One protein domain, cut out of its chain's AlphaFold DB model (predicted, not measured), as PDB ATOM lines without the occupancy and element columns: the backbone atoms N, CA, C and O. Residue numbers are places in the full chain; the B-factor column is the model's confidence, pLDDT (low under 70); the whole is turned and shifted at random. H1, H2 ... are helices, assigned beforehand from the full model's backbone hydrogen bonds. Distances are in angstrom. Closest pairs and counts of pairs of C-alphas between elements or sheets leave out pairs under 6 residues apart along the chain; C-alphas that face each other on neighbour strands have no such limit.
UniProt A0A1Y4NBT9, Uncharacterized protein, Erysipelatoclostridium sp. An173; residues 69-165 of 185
ATOM      1  N   SER A  69      42.796   5.992  20.190       91.88
ATOM      2  CA  SER A  69      42.760   5.655  21.624       91.88
ATOM      3  C   SER A  69      43.808   6.430  22.435       91.88
ATOM      4  O   SER A  69      43.548   6.857  23.566       91.88
ATOM      5  N   ARG A  70      44.996   6.666  21.859       93.81
ATOM      6  CA  ARG A  70      46.020   7.523  22.478       93.81
ATOM      7  C   ARG A  70      45.602   8.982  22.461       93.81
ATOM      8  O   ARG A  70      45.803   9.641  23.471       93.81
ATOM      9  N   LEU A  71      44.974   9.456  21.386       94.25
ATOM     10  CA  LEU A  71      44.404  10.803  21.329       94.25
ATOM     11  C   LEU A  71      43.343  11.015  22.422       94.25
ATOM     12  O   LEU A  71      43.389  12.023  23.120       94.25
ATOM     13  N   SER A  72      42.456  10.039  22.645       94.81
ATOM     14  CA  SER A  72      41.493  10.072  23.757       94.81
ATOM     15  C   SER A  72      42.185  10.213  25.117       94.81
ATOM     16  O   SER A  72      41.819  11.065  25.929       94.81
ATOM     17  N   THR A  73      43.242   9.428  25.345       93.62
ATOM     18  CA  THR A  73      44.034   9.498  26.586       93.62
ATOM     19  C   THR A  73      44.766  10.835  26.715       93.62
ATOM     20  O   THR A  73      44.790  11.424  27.793       93.62
ATOM     21  N   PHE A  74      45.339  11.325  25.614       94.25
ATOM     22  CA  PHE A  74      46.032  12.605  25.532       94.25
ATOM     23  C   PHE A  74      45.102  13.748  25.920       94.25
ATOM     24  O   PHE A  74      45.407  14.467  26.867       94.25
ATOM     25  N   TYR A  75      43.932  13.842  25.282       93.69
ATOM     26  CA  TYR A  75      42.939  14.872  25.574       93.69
ATOM     27  C   TYR A  75      42.535  14.875  27.054       93.69
ATOM     28  O   TYR A  75      42.522  15.921  27.692       93.69
ATOM     29  N   LYS A  76      42.308  13.703  27.656       92.19
ATOM     30  CA  LYS A  76      41.953  13.565  29.082       92.19
ATOM     31  C   LYS A  76      43.051  14.036  30.050       92.19
ATOM     32  O   LYS A  76      42.761  14.390  31.198       92.19
ATOM     33  N   LEU A  77      44.313  14.012  29.619       92.38
ATOM     34  CA  LEU A  77      45.469  14.433  30.416       92.38
ATOM     35  C   LEU A  77      45.904  15.886  30.153       92.38
ATOM     36  O   LEU A  77      46.660  16.424  30.966       92.38
ATOM     37  N   MET A  78      45.425  16.525  29.080       91.56
ATOM     38  CA  MET A  78      45.649  17.953  28.796       91.56
ATOM     39  C   MET A  78      45.150  18.844  29.933       91.56
ATOM     40  O   MET A  78      44.305  18.422  30.724       91.56
ATOM     41  N   LYS A  79      45.629  20.091  30.002       90.81
ATOM     42  CA  LYS A  79      45.159  21.068  30.998       90.81
ATOM     43  C   LYS A  79      43.691  21.387  30.790       90.81
ATOM     44  O   LYS A  79      43.243  21.512  29.656       90.81
ATOM     45  N   GLN A  80      42.946  21.576  31.878       90.81
ATOM     46  CA  GLN A  80      41.522  21.903  31.774       90.81
ATOM     47  C   GLN A  80      41.265  23.129  30.894       90.81
ATOM     48  O   GLN A  80      40.387  23.065  30.042       90.81
ATOM     49  N   LYS A  81      42.072  24.187  31.035       92.44
ATOM     50  CA  LYS A  81      41.976  25.385  30.191       92.44
ATOM     51  C   LYS A  81      42.063  25.052  28.696       92.44
ATOM     52  O   LYS A  81      41.205  25.469  27.934       92.44
ATOM     53  N   GLU A  82      43.044  24.244  28.301       93.12
ATOM     54  CA  GLU A  82      43.237  23.833  26.903       93.12
ATOM     55  C   GLU A  82      42.071  22.959  26.413       93.12
ATOM     56  O   GLU A  82      41.634  23.080  25.275       93.12
ATOM     57  N   ARG A  83      41.522  22.086  27.272       94.75
ATOM     58  CA  ARG A  83      40.342  21.279  26.920       94.75
ATOM     59  C   ARG A  83      39.099  22.143  26.701       94.75
ATOM     60  O   ARG A  83      38.337  21.851  25.789       94.75
ATOM     61  N   ILE A  84      38.909  23.186  27.511       95.88
ATOM     62  CA  ILE A  84      37.814  24.154  27.343       95.88
ATOM     63  C   ILE A  84      37.967  24.888  26.008       95.88
ATOM     64  O   ILE A  84      37.016  24.949  25.239       95.88
ATOM     65  N   GLU A  85      39.167  25.382  25.696       95.88
ATOM     66  CA  GLU A  85      39.443  26.057  24.417       95.88
ATOM     67  C   GLU A  85      39.126  25.153  23.213       95.88
ATOM     68  O   GLU A  85      38.548  25.601  22.227       95.88
ATOM     69  N   VAL A  86      39.448  23.859  23.298       94.69
ATOM     70  CA  VAL A  86      39.113  22.889  22.243       94.69
ATOM     71  C   VAL A  86      37.608  22.610  22.183       94.69
ATOM     72  O   VAL A  86      37.048  22.533  21.092       94.69
ATOM     73  N   SER A  87      36.931  22.449  23.324       96.06
ATOM     74  CA  SER A  87      35.503  22.103  23.351       96.06
ATOM     75  C   SER A  87      34.592  23.244  22.903       96.06
ATOM     76  O   SER A  87      33.527  22.985  22.343       96.06
ATOM     77  N   GLN A  88      35.047  24.490  23.053       95.81
ATOM     78  CA  GLN A  88      34.376  25.687  22.542       95.81
ATOM     79  C   GLN A  88      34.148  25.653  21.030       95.81
ATOM     80  O   GLN A  88      33.182  26.246  20.561       95.81
ATOM     81  N   HIS A  89      34.970  24.928  20.264       95.19
ATOM     82  CA  HIS A  89      34.759  24.786  18.822       95.19
ATOM     83  C   HIS A  89      33.387  24.183  18.471       95.19
ATOM     84  O   HIS A  89      32.813  24.527  17.443       95.19
ATOM     85  N   TRP A  90      32.853  23.316  19.338       95.19
ATOM     86  CA  TRP A  90      31.537  22.686  19.172       95.19
ATOM     87  C   TRP A  90      30.475  23.241  20.125       95.19
ATOM     88  O   TRP A  90      29.389  22.675  20.194       95.19
ATOM     89  N   ASP A  91      30.787  24.300  20.877       95.12
ATOM     90  CA  ASP A  91      29.913  24.857  21.918       95.12
ATOM     91  C   ASP A  91      29.435  23.798  22.939       95.12
ATOM     92  O   ASP A  91      28.263  23.703  23.302       95.12
ATOM     93  N   ILE A  92      30.361  22.938  23.384       95.12
ATOM     94  CA  ILE A  92      30.094  21.895  24.386       95.12
ATOM     95  C   ILE A  92      31.044  21.989  25.578       95.12
ATOM     96  O   ILE A  92      32.158  22.516  25.494       95.12
ATOM     97  N   MET A  93      30.624  21.393  26.694       95.44
ATOM     98  CA  MET A  93      31.455  21.267  27.888       95.44
ATOM     99  C   MET A  93      32.662  20.360  27.628       95.44
ATOM    100  O   MET A  93      32.587  19.342  26.931       95.44
ATOM    101  N   GLU A  94      33.789  20.665  28.264       95.12
ATOM    102  CA  GLU A  94      35.040  19.932  28.078       95.12
ATOM    103  C   GLU A  94      34.941  18.479  28.566       95.12
ATOM    104  O   GLU A  94      35.597  17.577  28.029       95.12
ATOM    105  N   GLN A  95      34.099  18.245  29.576       94.50
ATOM    106  CA  GLN A  95      33.801  16.919  30.120       94.50
ATOM    107  C   GLN A  95      32.973  16.072  29.148       94.50
ATOM    108  O   GLN A  95      33.203  14.861  29.040       94.50
ATOM    109  N   ASP A  96      32.052  16.701  28.419       95.50
ATOM    110  CA  ASP A  96      31.244  16.039  27.399       95.50
ATOM    111  C   ASP A  96      32.114  15.654  26.212       95.50
ATOM    112  O   ASP A  96      32.148  14.477  25.857       95.50
ATOM    113  N   LEU A  97      32.937  16.578  25.701       96.62
ATOM    114  CA  LEU A  97      33.881  16.265  24.626       96.62
ATOM    115  C   LEU A  97      34.844  15.136  25.025       96.62
ATOM    116  O   LEU A  97      35.066  14.202  24.252       96.62
ATOM    117  N   SER A  98      35.362  15.148  26.260       95.38
ATOM    118  CA  SER A  98      36.197  14.045  26.757       95.38
ATOM    119  C   SER A  98      35.452  12.710  26.744       95.38
ATOM    120  O   SER A  98      36.053  11.679  26.441       95.38
ATOM    121  N   SER A  99      34.166  12.715  27.099       95.69
ATOM    122  CA  SER A  99      33.325  11.518  27.106       95.69
ATOM    123  C   SER A  99      33.042  11.038  25.684       95.69
ATOM    124  O   SER A  99      33.099   9.839  25.419       95.69
ATOM    125  N   TYR A 100      32.808  11.967  24.759       96.69
ATOM    126  CA  TYR A 100      32.532  11.680  23.357       96.69
ATOM    127  C   TYR A 100      33.735  11.035  22.675       96.69
ATOM    128  O   TYR A 100      33.599   9.975  22.066       96.69
ATOM    129  N   ILE A 101      34.930  11.609  22.850       95.94
ATOM    130  CA  ILE A 101      36.167  11.058  22.287       95.94
ATOM    131  C   ILE A 101      36.440   9.649  22.847       95.94
ATOM    132  O   ILE A 101      36.852   8.766  22.097       95.94
ATOM    133  N   GLU A 102      36.192   9.408  24.141       95.56
ATOM    134  CA  GLU A 102      36.377   8.086  24.768       95.56
ATOM    135  C   GLU A 102      35.413   7.032  24.188       95.56
ATOM    136  O   GLU A 102      35.830   5.918  23.858       95.56
ATOM    137  N   VAL A 103      34.143   7.395  23.982       95.75
ATOM    138  CA  VAL A 103      33.138   6.521  23.354       95.75
ATOM    139  C   VAL A 103      33.484   6.232  21.891       95.75
ATOM    140  O   VAL A 103      33.466   5.071  21.476       95.75
ATOM    141  N   LEU A 104      33.860   7.254  21.117       95.56
ATOM    142  CA  LEU A 104      34.290   7.085  19.727       95.56
ATOM    143  C   LEU A 104      35.522   6.183  19.625       95.56
ATOM    144  O   LEU A 104      35.569   5.301  18.769       95.56
ATOM    145  N   ALA A 105      36.499   6.356  20.520       94.81
ATOM    146  CA  ALA A 105      37.696   5.527  20.549       94.81
ATOM    147  C   ALA A 105      37.375   4.061  20.825       94.81
ATOM    148  O   ALA A 105      37.918   3.189  20.149       94.81
ATOM    149  N   TYR A 106      36.468   3.792  21.763       94.50
ATOM    150  CA  TYR A 106      36.014   2.440  22.070       94.50
ATOM    151  C   TYR A 106      35.384   1.755  20.849       94.50
ATOM    152  O   TYR A 106      35.838   0.683  20.451       94.50
ATOM    153  N   PHE A 107      34.391   2.388  20.213       94.12
ATOM    154  CA  PHE A 107      33.707   1.791  19.063       94.12
ATOM    155  C   PHE A 107      34.614   1.659  17.841       94.12
ATOM    156  O   PHE A 107      34.628   0.609  17.207       94.12
ATOM    157  N   ARG A 108      35.441   2.669  17.549       93.06
ATOM    158  CA  ARG A 108      36.423   2.595  16.459       93.06
ATOM    159  C   ARG A 108      37.439   1.473  16.681       93.06
ATOM    160  O   ARG A 108      37.864   0.849  15.714       93.06
ATOM    161  N   ASN A 109      37.829   1.214  17.930       91.75
ATOM    162  CA  ASN A 109      38.735   0.115  18.254       91.75
ATOM    163  C   ASN A 109      38.066  -1.253  18.079       91.75
ATOM    164  O   ASN A 109      38.694  -2.141  17.521       91.75
ATOM    165  N   LEU A 110      36.800  -1.410  18.485       92.06
ATOM    166  CA  LEU A 110      36.039  -2.641  18.232       92.06
ATOM    167  C   LEU A 110      35.939  -2.948  16.736       92.06
ATOM    168  O   LEU A 110      36.231  -4.064  16.325       92.06
ATOM    169  N   CYS A 111      35.599  -1.945  15.918       89.56
ATOM    170  CA  CYS A 111      35.538  -2.117  14.467       89.56
ATOM    171  C   CYS A 111      36.880  -2.568  13.873       89.56
ATOM    172  O   CYS A 111      36.895  -3.330  12.920       89.56
ATOM    173  N   ALA A 112      38.005  -2.095  14.415       88.69
ATOM    174  CA  ALA A 112      39.337  -2.453  13.924       88.69
ATOM    175  C   ALA A 112      39.784  -3.872  14.322       88.69
ATOM    176  O   ALA A 112      40.769  -4.366  13.778       88.69
ATOM    177  N   HIS A 113      39.099  -4.495  15.280       87.62
ATOM    178  CA  HIS A 113      39.346  -5.867  15.721       87.62
ATOM    179  C   HIS A 113      38.264  -6.843  15.239       87.62
ATOM    180  O   HIS A 113      38.234  -7.974  15.709       87.62
ATOM    181  N   ASP A 114      37.381  -6.408  14.331       81.00
ATOM    182  CA  ASP A 114      36.244  -7.189  13.827       81.00
ATOM    183  C   ASP A 114      35.336  -7.747  14.945       81.00
ATOM    184  O   ASP A 114      34.695  -8.791  14.812       81.00
ATOM    185  N   ASP A 115      35.247  -7.016  16.063       85.75
ATOM    186  CA  ASP A 115      34.431  -7.390  17.214       85.75
ATOM    187  C   ASP A 115      32.943  -7.048  17.022       85.75
ATOM    188  O   ASP A 115      32.532  -6.185  16.241       85.75
ATOM    189  N   ARG A 116      32.088  -7.692  17.822       85.75
ATOM    190  CA  ARG A 116      30.633  -7.499  17.787       85.75
ATOM    191  C   ARG A 116      30.209  -6.125  18.325       85.75
ATOM    192  O   ARG A 116      30.185  -5.896  19.531       85.75
ATOM    193  N   ILE A 117      29.737  -5.252  17.437       86.88
ATOM    194  CA  ILE A 117      29.369  -3.861  17.768       86.88
ATOM    195  C   ILE A 117      27.965  -3.718  18.384       86.88
ATOM    196  O   ILE A 117      27.755  -2.898  19.276       86.88
ATOM    197  N   TYR A 118      26.976  -4.492  17.926       82.56
ATOM    198  CA  TYR A 118      25.557  -4.194  18.197       82.56
ATOM    199  C   TYR A 118      25.127  -4.350  19.664       82.56
ATOM    200  O   TYR A 118      24.227  -3.646  20.114       82.56
ATOM    201  N   ASN A 119      25.802  -5.218  20.424       87.50
ATOM    202  CA  ASN A 119      25.569  -5.392  21.863       87.50
ATOM    203  C   ASN A 119      26.685  -4.790  22.725       87.50
ATOM    204  O   ASN A 119      26.670  -4.942  23.948       87.50
ATOM    205  N   ALA A 120      27.654  -4.111  22.108       91.50
ATOM    206  CA  ALA A 120      28.761  -3.514  22.829       91.50
ATOM    207  C   ALA A 120      28.309  -2.273  23.606       91.50
ATOM    208  O   ALA A 120      27.495  -1.464  23.144       91.50
ATOM    209  N   LYS A 121      28.873  -2.119  24.806       92.44
ATOM    210  CA  LYS A 121      28.632  -0.981  25.690       92.44
ATOM    211  C   LYS A 121      29.963  -0.436  26.184       92.44
ATOM    212  O   LYS A 121      30.729  -1.138  26.841       92.44
ATOM    213  N   CYS A 122      30.213   0.837  25.903       92.25
ATOM    214  CA  CYS A 122      31.334   1.559  26.474       92.25
ATOM    215  C   CYS A 122      31.140   1.705  27.992       92.25
ATOM    216  O   CYS A 122      30.019   1.852  28.491       92.25
ATOM    217  N   LYS A 123      32.244   1.706  28.745       92.00
ATOM    218  CA  LYS A 123      32.218   2.020  30.183       92.00
ATOM    219  C   LYS A 123      31.804   3.471  30.436       92.00
ATOM    220  O   LYS A 123      31.211   3.770  31.468       92.00
ATOM    221  N   LYS A 124      32.131   4.366  29.502       92.25
ATOM    222  CA  LYS A 124      31.800   5.784  29.575       92.25
ATOM    223  C   LYS A 124      30.403   6.030  29.007       92.25
ATOM    224  O   LYS A 124      30.034   5.465  27.981       92.25
ATOM    225  N   LEU A 125      29.643   6.880  29.693       92.75
ATOM    226  CA  LEU A 125      28.313   7.326  29.289       92.75
ATOM    227  C   LEU A 125      28.397   8.768  28.789       92.75
ATOM    228  O   LEU A 125      29.137   9.570  29.365       92.75
ATOM    229  N   ILE A 126      27.617   9.093  27.761       93.88
ATOM    230  CA  ILE A 126      27.404  10.475  27.332       93.88
ATOM    231  C   ILE A 126      26.278  11.144  28.131       93.88
ATOM    232  O   ILE A 126      25.290  10.501  28.516       93.88
ATOM    233  N   SER A 127      26.402  12.451  28.353       92.44
ATOM    234  CA  SER A 127      25.376  13.272  29.007       92.44
ATOM    235  C   SER A 127      24.056  13.279  28.229       92.44
ATOM    236  O   SER A 127      23.972  12.827  27.082       92.44
ATOM    237  N   ASN A 128      22.965  13.689  28.880       91.88
ATOM    238  CA  ASN A 128      21.687  13.884  28.190       91.88
ATOM    239  C   ASN A 128      21.857  14.999  27.160       91.88
ATOM    240  O   ASN A 128      22.398  16.050  27.478       91.88
ATOM    241  N   THR A 129      21.418  14.742  25.933       91.12
ATOM    242  CA  THR A 129      21.453  15.724  24.847       91.12
ATOM    243  C   THR A 129      20.040  15.908  24.305       91.12
ATOM    244  O   THR A 129      19.262  14.947  24.372       91.12
ATOM    245  N   PRO A 130      19.712  17.070  23.710       89.75
ATOM    246  CA  PRO A 130      18.402  17.305  23.094       89.75
ATOM    247  C   PRO A 130      18.031  16.245  22.047       89.75
ATOM    248  O   PRO A 130      16.870  15.897  21.869       89.75
ATOM    249  N   TYR A 131      19.033  15.644  21.397       91.31
ATOM    250  CA  TYR A 131      18.825  14.574  20.423       91.31
ATOM    251  C   TYR A 131      18.199  13.311  21.015       91.31
ATOM    252  O   TYR A 131      17.506  12.601  20.297       91.31
ATOM    253  N   HIS A 132      18.399  13.025  22.304       92.31
ATOM    254  CA  HIS A 132      17.735  11.881  22.932       92.31
ATOM    255  C   HIS A 132      16.215  12.086  23.007       92.31
ATOM    256  O   HIS A 132      15.457  11.136  22.819       92.31
ATOM    257  N   GLU A 133      15.784  13.327  23.251       89.75
ATOM    258  CA  GLU A 133      14.372  13.718  23.303       89.75
ATOM    259  C   GLU A 133      13.775  13.772  21.900       89.75
ATOM    260  O   GLU A 133      12.735  13.166  21.656       89.75
ATOM    261  N   ASN A 134      14.483  14.394  20.954       90.44
ATOM    262  CA  ASN A 134      14.039  14.499  19.561       90.44
ATOM    263  C   ASN A 134      13.880  13.131  18.881       90.44
ATOM    264  O   ASN A 134      13.005  12.961  18.038       90.44
ATOM    265  N   LEU A 135      14.713  12.151  19.246       90.06
ATOM    266  CA  LEU A 135      14.615  10.770  18.758       90.06
ATOM    267  C   LEU A 135      13.586   9.927  19.527       90.06
ATOM    268  O   LEU A 135      13.456   8.740  19.240       90.06
ATOM    269  N   GLN A 136      12.888  10.513  20.508       90.19
ATOM    270  CA  GLN A 136      11.873   9.851  21.333       90.19
ATOM    271  C   GLN A 136      12.384   8.550  21.973       90.19
ATOM    272  O   GLN A 136      11.679   7.543  22.048       90.19
ATOM    273  N   ILE A 137      13.641   8.554  22.433       91.06
ATOM    274  CA  ILE A 137      14.255   7.360  23.016       91.06
ATOM    275  C   ILE A 137      13.544   7.020  24.335       91.06
ATOM    276  O   ILE A 137      13.481   7.875  25.226       91.06
ATOM    277  N   PRO A 138      13.060   5.774  24.516       89.56
ATOM    278  CA  PRO A 138      12.381   5.386  25.741       89.56
ATOM    279  C   PRO A 138      13.329   5.467  26.942       89.56
ATOM    280  O   PRO A 138      14.531   5.176  26.852       89.56
ATOM    281  N   LYS A 139      12.766   5.867  28.083       91.62
ATOM    282  CA  LYS A 139      13.459   5.933  29.370       91.62
ATOM    283  C   LYS A 139      13.071   4.734  30.230       91.62
ATOM    284  O   LYS A 139      11.961   4.227  30.125       91.62
ATOM    285  N   ASN A 140      14.000   4.275  31.061       89.38
ATOM    286  CA  ASN A 140      13.728   3.260  32.076       89.38
ATOM    287  C   ASN A 140      13.020   3.867  33.300       89.38
ATOM    288  O   ASN A 140      12.898   5.086  33.417       89.38
ATOM    289  N   ASP A 141      12.658   3.018  34.263       87.19
ATOM    290  CA  ASP A 141      11.999   3.411  35.522       87.19
ATOM    291  C   ASP A 141      12.802   4.432  36.351       87.19
ATOM    292  O   ASP A 141      12.263   5.126  37.206       87.19
ATOM    293  N   LYS A 142      14.110   4.557  36.086       86.81
ATOM    294  CA  LYS A 142      15.017   5.529  36.717       86.81
ATOM    295  C   LYS A 142      15.152   6.827  35.911       86.81
ATOM    296  O   LYS A 142      16.083   7.593  36.150       86.81
ATOM    297  N   ASN A 143      14.263   7.064  34.945       83.62
ATOM    298  CA  ASN A 143      14.257   8.227  34.055       83.62
ATOM    299  C   ASN A 143      15.546   8.383  33.214       83.62
ATOM    300  O   ASN A 143      15.932   9.491  32.835       83.62
ATOM    301  N   GLN A 144      16.235   7.277  32.908       85.88
ATOM    302  CA  GLN A 144      17.435   7.258  32.065       85.88
ATOM    303  C   GLN A 144      17.122   6.670  30.692       85.88
ATOM    304  O   GLN A 144      16.446   5.649  30.589       85.88
ATOM    305  N   TYR A 145      17.663   7.277  29.634       88.88
ATOM    306  CA  TYR A 145      17.533   6.760  28.271       88.88
ATOM    307  C   TYR A 145      18.109   5.344  28.150       88.88
ATOM    308  O   TYR A 145      19.251   5.093  28.543       88.88
ATOM    309  N   ILE A 146      17.317   4.427  27.588       86.75
ATOM    310  CA  ILE A 146      17.675   3.004  27.462       86.75
ATOM    311  C   ILE A 146      18.781   2.804  26.411       86.75
ATOM    312  O   ILE A 146      19.626   1.912  26.544       86.75
ATOM    313  N   CYS A 147      18.812   3.646  25.373       88.56
ATOM    314  CA  CYS A 147      19.833   3.641  24.329       88.56
ATOM    315  C   CYS A 147      20.421   5.043  24.084       88.56
ATOM    316  O   CYS A 147      20.016   6.020  24.708       88.56
ATOM    317  N   GLY A 148      21.452   5.137  23.235       87.81
ATOM    318  CA  GLY A 148      22.094   6.415  22.908       87.81
ATOM    319  C   GLY A 148      23.140   6.883  23.921       87.81
ATOM    320  O   GLY A 148      23.773   7.904  23.702       87.81
ATOM    321  N   LYS A 149      23.384   6.128  25.003       92.19
ATOM    322  CA  LYS A 149      24.279   6.540  26.098       92.19
ATOM    323  C   LYS A 149      25.711   6.048  26.019       92.19
ATOM    324  O   LYS A 149      26.640   6.798  26.293       92.19
ATOM    325  N   ASN A 150      25.882   4.778  25.697       92.12
ATOM    326  CA  ASN A 150      27.187   4.126  25.635       92.12
ATOM    327  C   ASN A 150      27.220   2.986  24.610       92.12
ATOM    328  O   ASN A 150      28.163   2.203  24.585       92.12
ATOM    329  N   ASN A 151      26.170   2.858  23.802       92.50
ATOM    330  CA  ASN A 151      26.036   1.847  22.760       92.50
ATOM    331  C   ASN A 151      26.290   2.468  21.379       92.50
ATOM    332  O   ASN A 151      26.550   3.664  21.277       92.50
ATOM    333  N   ILE A 152      26.175   1.690  20.306       90.88
ATOM    334  CA  ILE A 152      26.432   2.188  18.948       90.88
ATOM    335  C   ILE A 152      25.585   3.420  18.573       90.88
ATOM    336  O   ILE A 152      26.060   4.301  17.864       90.88
ATOM    337  N   PHE A 153      24.376   3.568  19.124       92.44
ATOM    338  CA  PHE A 153      23.543   4.754  18.891       92.44
ATOM    339  C   PHE A 153      24.142   6.033  19.489       92.44
ATOM    340  O   PHE A 153      23.922   7.117  18.955       92.44
ATOM    341  N   SER A 154      24.950   5.922  20.550       94.25
ATOM    342  CA  SER A 154      25.696   7.072  21.074       94.25
ATOM    343  C   SER A 154      26.684   7.619  20.041       94.25
ATOM    344  O   SER A 154      26.849   8.829  19.957       94.25
ATOM    345  N   VAL A 155      27.258   6.766  19.179       94.25
ATOM    346  CA  VAL A 155      28.140   7.200  18.083       94.25
ATOM    347  C   VAL A 155      27.382   8.074  17.088       94.25
ATOM    348  O   VAL A 155      27.923   9.085  16.654       94.25
ATOM    349  N   LEU A 156      26.127   7.745  16.765       93.56
ATOM    350  CA  LEU A 156      25.298   8.564  15.873       93.56
ATOM    351  C   LEU A 156      24.983   9.930  16.489       93.56
ATOM    352  O   LEU A 156      25.123  10.946  15.815       93.56
ATOM    353  N   ILE A 157      24.619   9.964  17.776       95.06
ATOM    354  CA  ILE A 157      24.349  11.214  18.501       95.06
ATOM    355  C   ILE A 157      25.611  12.081  18.565       95.06
ATOM    356  O   ILE A 157      25.563  13.265  18.245       95.06
ATOM    357  N   ILE A 158      26.752  11.488  18.923       95.94
ATOM    358  CA  ILE A 158      28.042  12.183  18.972       95.94
ATOM    359  C   ILE A 158      28.423  12.703  17.584       95.94
ATOM    360  O   ILE A 158      28.836  13.849  17.454       95.94
ATOM    361  N   SER A 159      28.241  11.898  16.536       95.19
ATOM    362  CA  SER A 159      28.532  12.312  15.159       95.19
ATOM    363  C   SER A 159      27.646  13.477  14.724       95.19
ATOM    364  O   SER A 159      28.126  14.370  14.039       95.19
ATOM    365  N   LYS A 160      26.376  13.516  15.151       95.00
ATOM    366  CA  LYS A 160      25.480  14.648  14.872       95.00
ATOM    367  C   LYS A 160      25.945  15.948  15.533       95.00
ATOM    368  O   LYS A 160      25.689  17.014  14.986       95.00
ATOM    369  N   ILE A 161      26.586  15.851  16.697       94.94
ATOM    370  CA  ILE A 161      27.114  17.000  17.443       94.94
ATOM    371  C   ILE A 161      28.451  17.468  16.859       94.94
ATOM    372  O   ILE A 161      28.672  18.666  16.724       94.94
ATOM    373  N   LEU A 162      29.352  16.534  16.541       95.44
ATOM    374  CA  LEU A 162      30.739  16.860  16.203       95.44
ATOM    375  C   LEU A 162      30.990  17.099  14.710       95.44
ATOM    376  O   LEU A 162      31.949  17.793  14.374       95.44
ATOM    377  N   LEU A 163      30.193  16.500  13.821       95.31
ATOM    378  CA  LEU A 163      30.411  16.609  12.380       95.31
ATOM    379  C   LEU A 163      29.651  17.796  11.780       95.31
ATOM    380  O   LEU A 163      28.518  18.073  12.186       95.31
ATOM    381  N   PRO A 164      30.211  18.433  10.736       95.56
ATOM    382  CA  PRO A 164      29.461  19.357   9.902       95.56
ATOM    383  C   PRO A 164      28.184  18.705   9.335       95.56
ATOM    384  O   PRO A 164      28.183  17.500   9.050       95.56
ATOM    385  N   PRO A 165      27.102  19.474   9.105       94.19
ATOM    386  CA  PRO A 165      25.833  18.930   8.614       94.19
ATOM    387  C   PRO A 165      25.961  18.107   7.323       94.19
ATOM    388  O   PRO A 165      25.360  17.041   7.218       94.19
TER     389      PRO A 165
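What this domain is: This is residues 69 to 165 of the 185 residues of an uncharacterized protein of Erysipelatoclostridium sp. An173 (UniProt A0A1Y4NBT9). One long helix, H3, runs through the middle, with H1 side by side with it on one side and H5 crossing it on the other, while H2 lies across the end where H3 begins. Beyond H5, away from H1 and H2, lie the short helix H4 and much of the two long unnamed stretches that lead to it and from it, residues 113 to 129 and 135 to 151. The printed part has 97 residues with five named helices, H1 to H5 in order along the chain, and no named strand; the class is all helix. The whole is compact, with a radius of gyration of the C-alphas of 13.8 A, and rounded, spanning 37 by 32 by 29 A.

Where its parts are: H3, residues 94 to 112, is the longest helix, 26.8 A from C-alpha 94 at (35.040, 19.932, 28.078) to C-alpha 112 at (39.337, -2.453, 13.924). Before it come H1, residues 69 to 77, 12.7 A long from C-alpha 69 at (42.760, 5.655, 21.624), and H2, residues 80 to 90, 16.1 A long. After it come H4, residues 130 to 134, 6.3 A long, and H5, residues 152 to 162, 15.5 A long, ending at C-alpha 162 at (30.739, 16.860, 16.203).

How they stand to each other: H3 is the hub and touches three helices. H1 touches it at a shallow tilt of 16 degrees, opposite ways; their closest C-alphas, those of Ser 69 and Ala 105, are 5.2 A apart. H5 touches residues 100 to 107 of H3 alone, at a steep tilt of 51 degrees, opposite ways, with the C-alphas of Tyr 100 and Ile 158 closest at 6.3 A. H2 touches residues 94 to 97 of H3 alone and is about perpendicular to it at 74 degrees; the closest C-alphas are those of Ile 84 and Glu 94, 5.1 A apart. Of these three pairs 1 is at a shallow tilt, and the packing is only just mostly crossed. H4 touches no helix but is close to H5, not clearly touching, with the C-alphas of Tyr 131 and Ile 157 closest at 6.7 A. H1 and H5 are apart. Every O i to N i+4 pair is within hydrogen-bond range in H1, H3 and H4, against 5 of 7 in H2 and 6 of 7 in H5.

The domain as a whole: The two C-alphas farthest apart, those of Glu 82 and Asp 141, are 38.3 A apart. The links H3 to H4 and H4 to H5 are long, 17 residues each; those from H1 to H2 and from H2 to H3 are tight. The printed part has no cut. The mean pLDDT of the printed part is 92.3, and no printed residue is under 70.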